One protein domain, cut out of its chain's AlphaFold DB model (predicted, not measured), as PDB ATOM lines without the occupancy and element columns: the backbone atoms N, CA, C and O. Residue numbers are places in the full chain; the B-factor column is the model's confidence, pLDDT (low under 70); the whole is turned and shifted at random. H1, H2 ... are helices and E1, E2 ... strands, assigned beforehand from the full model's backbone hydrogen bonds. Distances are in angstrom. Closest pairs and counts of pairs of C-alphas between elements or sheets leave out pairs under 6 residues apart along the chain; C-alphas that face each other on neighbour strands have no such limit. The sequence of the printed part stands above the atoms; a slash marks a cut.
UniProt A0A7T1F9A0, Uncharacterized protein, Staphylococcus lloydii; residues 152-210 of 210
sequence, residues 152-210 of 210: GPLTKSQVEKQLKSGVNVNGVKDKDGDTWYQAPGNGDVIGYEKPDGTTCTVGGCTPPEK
ATOM      1  N   GLY A 152      25.275  17.467 -99.775       58.97
ATOM      2  CA  GLY A 152      25.945  16.543-100.693       58.97
ATOM      3  C   GLY A 152      26.833  15.494-100.017       58.97
ATOM      4  O   GLY A 152      27.049  15.537 -98.807       58.97
ATOM      5  N   PRO A 153      27.338  14.518-100.791       74.94
ATOM      6  CA  PRO A 153      28.259  13.524-100.266       74.94
ATOM      7  C   PRO A 153      29.588  14.189 -99.886       74.94
ATOM      8  O   PRO A 153      30.208  14.895-100.685       74.94
ATOM      9  N   LEU A 154      30.017  13.960 -98.649       86.06
ATOM     10  CA  LEU A 154      31.239  14.530 -98.087       86.06
ATOM     11  C   LEU A 154      32.472  13.995 -98.817       86.06
ATOM     12  O   LEU A 154      32.509  12.845 -99.223       86.06
ATOM     13  N   THR A 155      33.531  14.784 -98.948       90.75
ATOM     14  CA  THR A 155      34.852  14.256 -99.321       90.75
ATOM     15  C   THR A 155      35.556  13.652 -98.110       90.75
ATOM     16  O   THR A 155      35.385  14.150 -96.997       90.75
ATOM     17  N   LYS A 156      36.436  12.664 -98.325       89.56
ATOM     18  CA  LYS A 156      37.377  12.147 -97.312       89.56
ATOM     19  C   LYS A 156      37.995  13.253 -96.442       89.56
ATOM     20  O   LYS A 156      37.930  13.193 -95.220       89.56
ATOM     21  N   SER A 157      38.492  14.330 -97.058       89.75
ATOM     22  CA  SER A 157      39.071  15.471 -96.329       89.75
ATOM     23  C   SER A 157      38.057  16.226 -95.449       89.75
ATOM     24  O   SER A 157      38.411  16.712 -94.375       89.75
ATOM     25  N   GLN A 158      36.783  16.308 -95.850       90.75
ATOM     26  CA  GLN A 158      35.719  16.880 -95.014       90.75
ATOM     27  C   GLN A 158      35.321  15.959 -93.852       90.75
ATOM     28  O   GLN A 158      34.965  16.480 -92.795       90.75
ATOM     29  N   VAL A 159      35.405  14.633 -94.012       90.25
ATOM     30  CA  VAL A 159      35.201  13.671 -92.912       90.25
ATOM     31  C   VAL A 159      36.370  13.740 -91.919       90.25
ATOM     32  O   VAL A 159      36.155  13.906 -90.722       90.25
ATOM     33  N   GLU A 160      37.615  13.773 -92.401       87.94
ATOM     34  CA  GLU A 160      38.802  14.006 -91.559       87.94
ATOM     35  C   GLU A 160      38.754  15.358 -90.822       87.94
ATOM     36  O   GLU A 160      39.211  15.473 -89.683       87.94
ATOM     37  N   LYS A 161      38.195  16.401 -91.451       90.81
ATOM     38  CA  LYS A 161      37.990  17.705 -90.803       90.81
ATOM     39  C   LYS A 161      36.921  17.636 -89.707       90.81
ATOM     40  O   LYS A 161      37.108  18.262 -88.668       90.81
ATOM     41  N   GLN A 162      35.846  16.876 -89.921       88.75
ATOM     42  CA  GLN A 162      34.804  16.635 -88.916       88.75
ATOM     43  C   GLN A 162      35.366  15.919 -87.689       88.75
ATOM     44  O   GLN A 162      35.218  16.436 -86.579       88.75
ATOM     45  N   LEU A 163      36.116  14.834 -87.901       87.31
ATOM     46  CA  LEU A 163      36.846  14.123 -86.852       87.31
ATOM     47  C   LEU A 163      37.711  15.081 -86.016       87.31
ATOM     48  O   LEU A 163      37.586  15.137 -84.796       87.31
ATOM     49  N   LYS A 164      38.532  15.913 -86.676       88.62
ATOM     50  CA  LYS A 164      39.391  16.915 -86.011       88.62
ATOM     51  C   LYS A 164      38.617  18.007 -85.264       88.62
ATOM     52  O   LYS A 164      39.186  18.648 -84.387       88.62
ATOM     53  N   SER A 165      37.348  18.232 -85.601       87.88
ATOM     54  CA  SER A 165      36.447  19.134 -84.871       87.88
ATOM     55  C   SER A 165      35.636  18.448 -83.761       87.88
ATOM     56  O   SER A 165      34.782  19.093 -83.160       87.88
ATOM     57  N   GLY A 166      35.880  17.161 -83.484       86.44
ATOM     58  CA  GLY A 166      35.147  16.386 -82.477       86.44
ATOM     59  C   GLY A 166      33.733  15.972 -82.903       86.44
ATOM     60  O   GLY A 166      32.953  15.520 -82.066       86.44
ATOM     61  N   VAL A 167      33.391  16.122 -84.186       88.81
ATOM     62  CA  VAL A 167      32.136  15.611 -84.754       88.81
ATOM     63  C   VAL A 167      32.264  14.101 -84.915       88.81
ATOM     64  O   VAL A 167      33.294  13.613 -85.383       88.81
ATOM     65  N   ASN A 168      31.220  13.365 -84.533       89.50
ATOM     66  CA  ASN A 168      31.206  11.920 -84.697       89.50
ATOM     67  C   ASN A 168      31.108  11.549 -86.186       89.50
ATOM     68  O   ASN A 168      30.233  12.053 -86.891       89.50
ATOM     69  N   VAL A 169      32.003  10.679 -86.658       90.38
ATOM     70  CA  VAL A 169      32.065  10.239 -88.066       90.38
ATOM     71  C   VAL A 169      31.764   8.749 -88.253       90.38
ATOM     72  O   VAL A 169      31.960   8.209 -89.340       90.38
ATOM     73  N   ASN A 170      31.284   8.066 -87.213       92.31
ATOM     74  CA  ASN A 170      31.010   6.635 -87.263       92.31
ATOM     75  C   ASN A 170      29.785   6.326 -88.146       92.31
ATOM     76  O   ASN A 170      28.686   6.819 -87.899       92.31
ATOM     77  N   GLY A 171      29.972   5.500 -89.176       90.44
ATOM     78  CA  GLY A 171      28.961   5.195 -90.192       90.44
ATOM     79  C   GLY A 171      28.785   6.278 -91.267       90.44
ATOM     80  O   GLY A 171      27.899   6.154 -92.113       90.44
ATOM     81  N   VAL A 172      29.601   7.342 -91.274       91.56
ATOM     82  CA  VAL A 172      29.533   8.378 -92.319       91.56
ATOM     83  C   VAL A 172      30.086   7.823 -93.630       91.56
ATOM     84  O   VAL A 172      31.220   7.351 -93.671       91.56
ATOM     85  N   LYS A 173      29.305   7.918 -94.712       92.38
ATOM     86  CA  LYS A 173      29.784   7.640 -96.073       92.38
ATOM     87  C   LYS A 173      30.270   8.906 -96.760       92.38
ATOM     88  O   LYS A 173      29.596   9.938 -96.714       92.38
ATOM     89  N   ASP A 174      31.412   8.809 -97.426       92.75
ATOM     90  CA  ASP A 174      31.928   9.865 -98.292       92.75
ATOM     91  C   ASP A 174      31.498   9.681 -99.767       92.75
ATOM     92  O   ASP A 174      30.758   8.760-100.124       92.75
ATOM     93  N   LYS A 175      31.925  10.600-100.640       91.81
ATOM     94  CA  LYS A 175      31.617  10.635-102.079       91.81
ATOM     95  C   LYS A 175      32.193   9.471-102.878       91.81
ATOM     96  O   LYS A 175      31.741   9.243-103.995       91.81
ATOM     97  N   ASP A 176      33.197   8.791-102.335       92.12
ATOM     98  CA  ASP A 176      33.800   7.608-102.939       92.12
ATOM     99  C   ASP A 176      33.060   6.340-102.471       92.12
ATOM    100  O   ASP A 176      33.303   5.250-102.981       92.12
ATOM    101  N   GLY A 177      32.101   6.501-101.547       91.12
ATOM    102  CA  GLY A 177      31.308   5.445-100.934       91.12
ATOM    103  C   GLY A 177      32.000   4.777 -99.745       91.12
ATOM    104  O   GLY A 177      31.425   3.842 -99.177       91.12
ATOM    105  N   ASP A 178      33.187   5.260 -99.356       94.25
ATOM    106  CA  ASP A 178      33.940   4.741 -98.219       94.25
ATOM    107  C   ASP A 178      33.174   5.077 -96.920       94.25
ATOM    108  O   ASP A 178      32.787   6.225 -96.681       94.25
ATOM    109  N   THR A 179      32.914   4.064 -96.090       94.12
ATOM    110  CA  THR A 179      32.186   4.172 -94.814       94.12
ATOM    111  C   THR A 179      33.187   4.305 -93.677       94.12
ATOM    112  O   THR A 179      34.025   3.428 -93.506       94.12
ATOM    113  N   TRP A 180      33.123   5.383 -92.903       93.88
ATOM    114  CA  TRP A 180      34.103   5.707 -91.866       93.88
ATOM    115  C   TRP A 180      33.723   5.128 -90.501       93.88
ATOM    116  O   TRP A 180      32.552   5.125 -90.126       93.88
ATOM    117  N   TYR A 181      34.716   4.676 -89.732       93.06
ATOM    118  CA  TYR A 181      34.529   4.103 -88.397       93.06
ATOM    119  C   TYR A 181      35.380   4.836 -87.367       93.06
ATOM    120  O   TYR A 181      36.580   5.052 -87.561       93.06
ATOM    121  N   GLN A 182      34.762   5.186 -86.242       90.81
ATOM    122  CA  GLN A 182      35.394   5.925 -85.153       90.81
ATOM    123  C   GLN A 182      35.343   5.113 -83.862       90.81
ATOM    124  O   GLN A 182      34.347   4.443 -83.585       90.81
ATOM    125  N   ALA A 183      36.405   5.179 -83.062       87.31
ATOM    126  CA  ALA A 183      36.428   4.524 -81.763       87.31
ATOM    127  C   ALA A 183      35.329   5.095 -80.831       87.31
ATOM    128  O   ALA A 183      35.031   6.297 -80.890       87.31
ATOM    129  N   PRO A 184      34.732   4.267 -79.947       82.81
ATOM    130  CA  PRO A 184      33.740   4.720 -78.974       82.81
ATOM    131  C   PRO A 184      34.219   5.924 -78.149       82.81
ATOM    132  O   PRO A 184      35.402   6.049 -77.844       82.81
ATOM    133  N   GLY A 185      33.290   6.804 -77.769       80.50
ATOM    134  CA  GLY A 185      33.615   8.012 -76.997       80.50
ATOM    135  C   GLY A 185      34.226   9.154 -77.819       80.50
ATOM    136  O   GLY A 185      34.907  10.000 -77.249       80.50
ATOM    137  N   ASN A 186      33.970   9.197 -79.134       73.81
ATOM    138  CA  ASN A 186      34.544  10.166 -80.081       73.81
ATOM    139  C   ASN A 186      36.084  10.118 -80.144       73.81
ATOM    140  O   ASN A 186      36.733  11.155 -80.277       73.81
ATOM    141  N   GLY A 187      36.665   8.915 -80.049       76.69
ATOM    142  CA  GLY A 187      38.106   8.707 -80.204       76.69
ATOM    143  C   GLY A 187      38.585   8.870 -81.651       76.69
ATOM    144  O   GLY A 187      37.869   9.387 -82.511       76.69
ATOM    145  N   ASP A 188      39.796   8.401 -81.943       83.00
ATOM    146  CA  ASP A 188      40.340   8.440 -83.302       83.00
ATOM    147  C   ASP A 188      39.544   7.559 -84.287       83.00
ATOM    148  O   ASP A 188      38.824   6.626 -83.907       83.00
ATOM    149  N   VAL A 189      39.685   7.847 -85.585       82.31
ATOM    150  CA  VAL A 189      39.202   6.950 -86.644       82.31
ATOM    151  C   VAL A 189      40.043   5.679 -86.654       82.31
ATOM    152  O   VAL A 189      41.265   5.726 -86.789       82.31
ATOM    153  N   ILE A 190      39.362   4.540 -86.552       87.06
ATOM    154  CA  ILE A 190      39.966   3.201 -86.607       87.06
ATOM    155  C   ILE A 190      40.186   2.756 -88.058       87.06
ATOM    156  O   ILE A 190      41.139   2.031 -88.351       87.06
ATOM    157  N   GLY A 191      39.337   3.224 -88.977       93.25
ATOM    158  CA  GLY A 191      39.455   2.944 -90.401       93.25
ATOM    159  C   GLY A 191      38.246   3.390 -91.222       93.25
ATOM    160  O   GLY A 191      37.356   4.082 -90.727       93.25
ATOM    161  N   TYR A 192      38.218   2.964 -92.480       94.75
ATOM    162  CA  TYR A 192      37.078   3.082 -93.382       94.75
ATOM    163  C   TYR A 192      36.942   1.830 -94.263       94.75
ATOM    164  O   TYR A 192      37.939   1.201 -94.611       94.75
ATOM    165  N   GLU A 193      35.718   1.465 -94.631       95.69
ATOM    166  CA  GLU A 193      35.401   0.336 -95.517       95.69
ATOM    167  C   GLU A 193      34.968   0.842 -96.893       95.69
ATOM    168  O   GLU A 193      34.107   1.716 -96.997       95.69
ATOM    169  N   LYS A 194      35.563   0.291 -97.947       95.62
ATOM    170  CA  LYS A 194      35.301   0.657 -99.340       95.62
ATOM    171  C   LYS A 194      34.037  -0.015 -99.896       95.62
ATOM    172  O   LYS A 194      33.661  -1.083 -99.418       95.62
ATOM    173  N   PRO A 195      33.428   0.511-100.979       94.50
ATOM    174  CA  PRO A 195      32.296  -0.143-101.649       94.50
ATOM    175  C   PRO A 195      32.567  -1.561-102.170       94.50
ATOM    176  O   PRO A 195      31.621  -2.307-102.403       94.50
ATOM    177  N   ASP A 196      33.836  -1.927-102.374       94.00
ATOM    178  CA  ASP A 196      34.259  -3.273-102.774       94.00
ATOM    179  C   ASP A 196      34.470  -4.234-101.586       94.00
ATOM    180  O   ASP A 196      34.889  -5.367-101.800       94.00
ATOM    181  N   GLY A 197      34.183  -3.798-100.352       93.06
ATOM    182  CA  GLY A 197      34.377  -4.560 -99.116       93.06
ATOM    183  C   GLY A 197      35.786  -4.464 -98.515       93.06
ATOM    184  O   GLY A 197      36.048  -5.092 -97.494       93.06
ATOM    185  N   THR A 198      36.709  -3.703 -99.114       95.81
ATOM    186  CA  THR A 198      38.072  -3.535 -98.578       95.81
ATOM    187  C   THR A 198      38.056  -2.680 -97.309       95.81
ATOM    188  O   THR A 198      37.675  -1.509 -97.355       95.81
ATOM    189  N   THR A 199      38.539  -3.203 -96.182       95.06
ATOM    190  CA  THR A 199      38.678  -2.439 -94.930       95.06
ATOM    191  C   THR A 199      40.070  -1.812 -94.836       95.06
ATOM    192  O   THR A 199      41.075  -2.518 -94.800       95.06
ATOM    193  N   CYS A 200      40.150  -0.485 -94.766       95.06
ATOM    194  CA  CYS A 200      41.383   0.284 -94.607       95.06
ATOM    195  C   CYS A 200      41.514   0.837 -93.185       95.06
ATOM    196  O   CYS A 200      40.690   1.634 -92.751       95.06
ATOM    197  N   THR A 201      42.582   0.473 -92.478       92.75
ATOM    198  CA  THR A 201      42.916   0.960 -91.126       92.75
ATOM    199  C   THR A 201      44.275   1.664 -91.123       92.75
ATOM    200  O   THR A 201      44.968   1.713 -92.142       92.75
ATOM    201  N   VAL A 202      44.714   2.158 -89.960       85.75
ATOM    202  CA  VAL A 202      46.089   2.668 -89.768       85.75
ATOM    203  C   VAL A 202      47.183   1.633 -90.085       85.75
ATOM    204  O   VAL A 202      48.309   2.020 -90.386       85.75
ATOM    205  N   GLY A 203      46.864   0.332 -90.049       89.25
ATOM    206  CA  GLY A 203      47.782  -0.760 -90.394       89.25
ATOM    207  C   GLY A 203      47.825  -1.126 -91.884       89.25
ATOM    208  O   GLY A 203      48.610  -1.989 -92.265       89.25
ATOM    209  N   GLY A 204      46.996  -0.496 -92.725       92.88
ATOM    210  CA  GLY A 204      46.855  -0.817 -94.148       92.88
ATOM    211  C   GLY A 204      45.437  -1.245 -94.535       92.88
ATOM    212  O   GLY A 204      44.512  -1.194 -93.723       92.88
ATOM    213  N   CYS A 205      45.267  -1.641 -95.799       95.38
ATOM    214  CA  CYS A 205      43.989  -2.078 -96.361       95.38
ATOM    215  C   CYS A 205      43.967  -3.591 -96.600       95.38
ATOM    216  O   CYS A 205      44.869  -4.125 -97.248       95.38
ATOM    217  N   THR A 206      42.906  -4.249 -96.137       96.31
ATOM    218  CA  THR A 206      42.657  -5.685 -96.304       96.31
ATOM    219  C   THR A 206      41.442  -5.874 -97.217       96.31
ATOM    220  O   THR A 206      40.386  -5.319 -96.908       96.31
ATOM    221  N   PRO A 207      41.555  -6.601 -98.347       94.56
ATOM    222  CA  PRO A 207      40.408  -6.910 -99.204       94.56
ATOM    223  C   PRO A 207      39.435  -7.866 -98.490       94.56
ATOM    224  O   PRO A 207      39.856  -8.563 -97.563       94.56
ATOM    225  N   PRO A 208      38.165  -7.955 -98.919       92.69
ATOM    226  CA  PRO A 208      37.225  -8.909 -98.339       92.69
ATOM    227  C   PRO A 208      37.652 -10.356 -98.623       92.69
ATOM    228  O   PRO A 208      38.236 -10.661 -99.670       92.69
ATOM    229  N   GLU A 209      37.312 -11.258 -97.703       88.38
ATOM    230  CA  GLU A 209      37.403 -12.702 -97.936       88.38
ATOM    231  C   GLU A 209      36.391 -13.138 -99.018       88.38
ATOM    232  O   GLU A 209      35.362 -12.486 -99.220       88.38
ATOM    233  N   LYS A 210      36.718 -14.206 -99.758       76.44
ATOM    234  CA  LYS A 210      35.966 -14.698-100.927       76.44
ATOM    235  C   LYS A 210      35.316 -16.050-100.674       76.44
ATOM    236  O   LYS A 210      35.989 -16.886-100.034       76.44
TER     237      LYS A 210
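Overview. This is residues 152 to 210 of the 210 residues of an uncharacterized protein of Staphylococcus lloydii (UniProt A0A7T1F9A0). A small sheet of four short strands zigzags from E1 to E4 along the long direction of the domain, with one short helix, H1, beside its E1 end and a loop, residues 165 to 178, leading from H1 back to E1. At the other end of the sheet, residues 207 to 210 form a tail after E4. The printed part has 59 residues, with one named helix and four named strands in the order H1 E1 E2 E3 E4; the sheet's order is E1 - E2 - E3 - E4, all antiparallel. The class is mixed, helices and strands, with 24 residues, under half, in named elements. The whole is compact, with a radius of gyration of the C-alphas of 11.3 A, and spans 37 by 26 by 15 A.

Along the chain. The printed part begins at Gly 152. H1 takes residues 156 to 164, 12.4 A from first to last C-alpha, and begins at C-alpha 156 at (37.377, 12.147, -97.312). E1 takes residues 179 to 182, 10.3 A, beginning at C-alpha 179 at (32.186, 4.172, -94.814). E2, the longest strand by residues, takes residues 189 to 193, 11.7 A. E3 takes residues 199 to 201 and E4 residues 204 to 206, ending at C-alpha 206 at (42.657, -5.685, -96.304).

Arrangement. The four strands form a meander, each strand the antiparallel neighbour of the one before. E1 and E2 are a hairpin with directions at 161 degrees; N 179 and O 193, 2.8 A apart, are within hydrogen-bond range. E2 and E3 are a hairpin at 158 degrees, with N 192 and O 200 within range at 2.8 A. E3 and E4 are a hairpin at 161 degrees, with N 201 and O 204 within range at 2.8 A. E1 and E4 are the edge strands and are apart. From edge to edge the strands' lines turn by 56 degrees. H1 is on the sheet but only grazes it, with its residues 156 to 164. H1 and E1 are near each other, with 5 pairs of C-alphas within 10 A. The closest C-alphas of H1 and E2 are those of Leu 163 and Val 189, 7.6 A apart. In H1 every O i to N i+4 pair is within hydrogen-bond range.

Size, cuts and confidence. The two C-alphas farthest apart are those of Ser 165 and Lys 210, 37.5 A. The printed part has no cut and ends at Lys 210, the chain's last residue. The link from H1 to E1 is long, with 14 residues; E1 to E2 is short, and E2 to E3 and E3 to E4 are tight. The mean pLDDT of the printed part is 89.2, and residue 152 is under 70 in this predicted model.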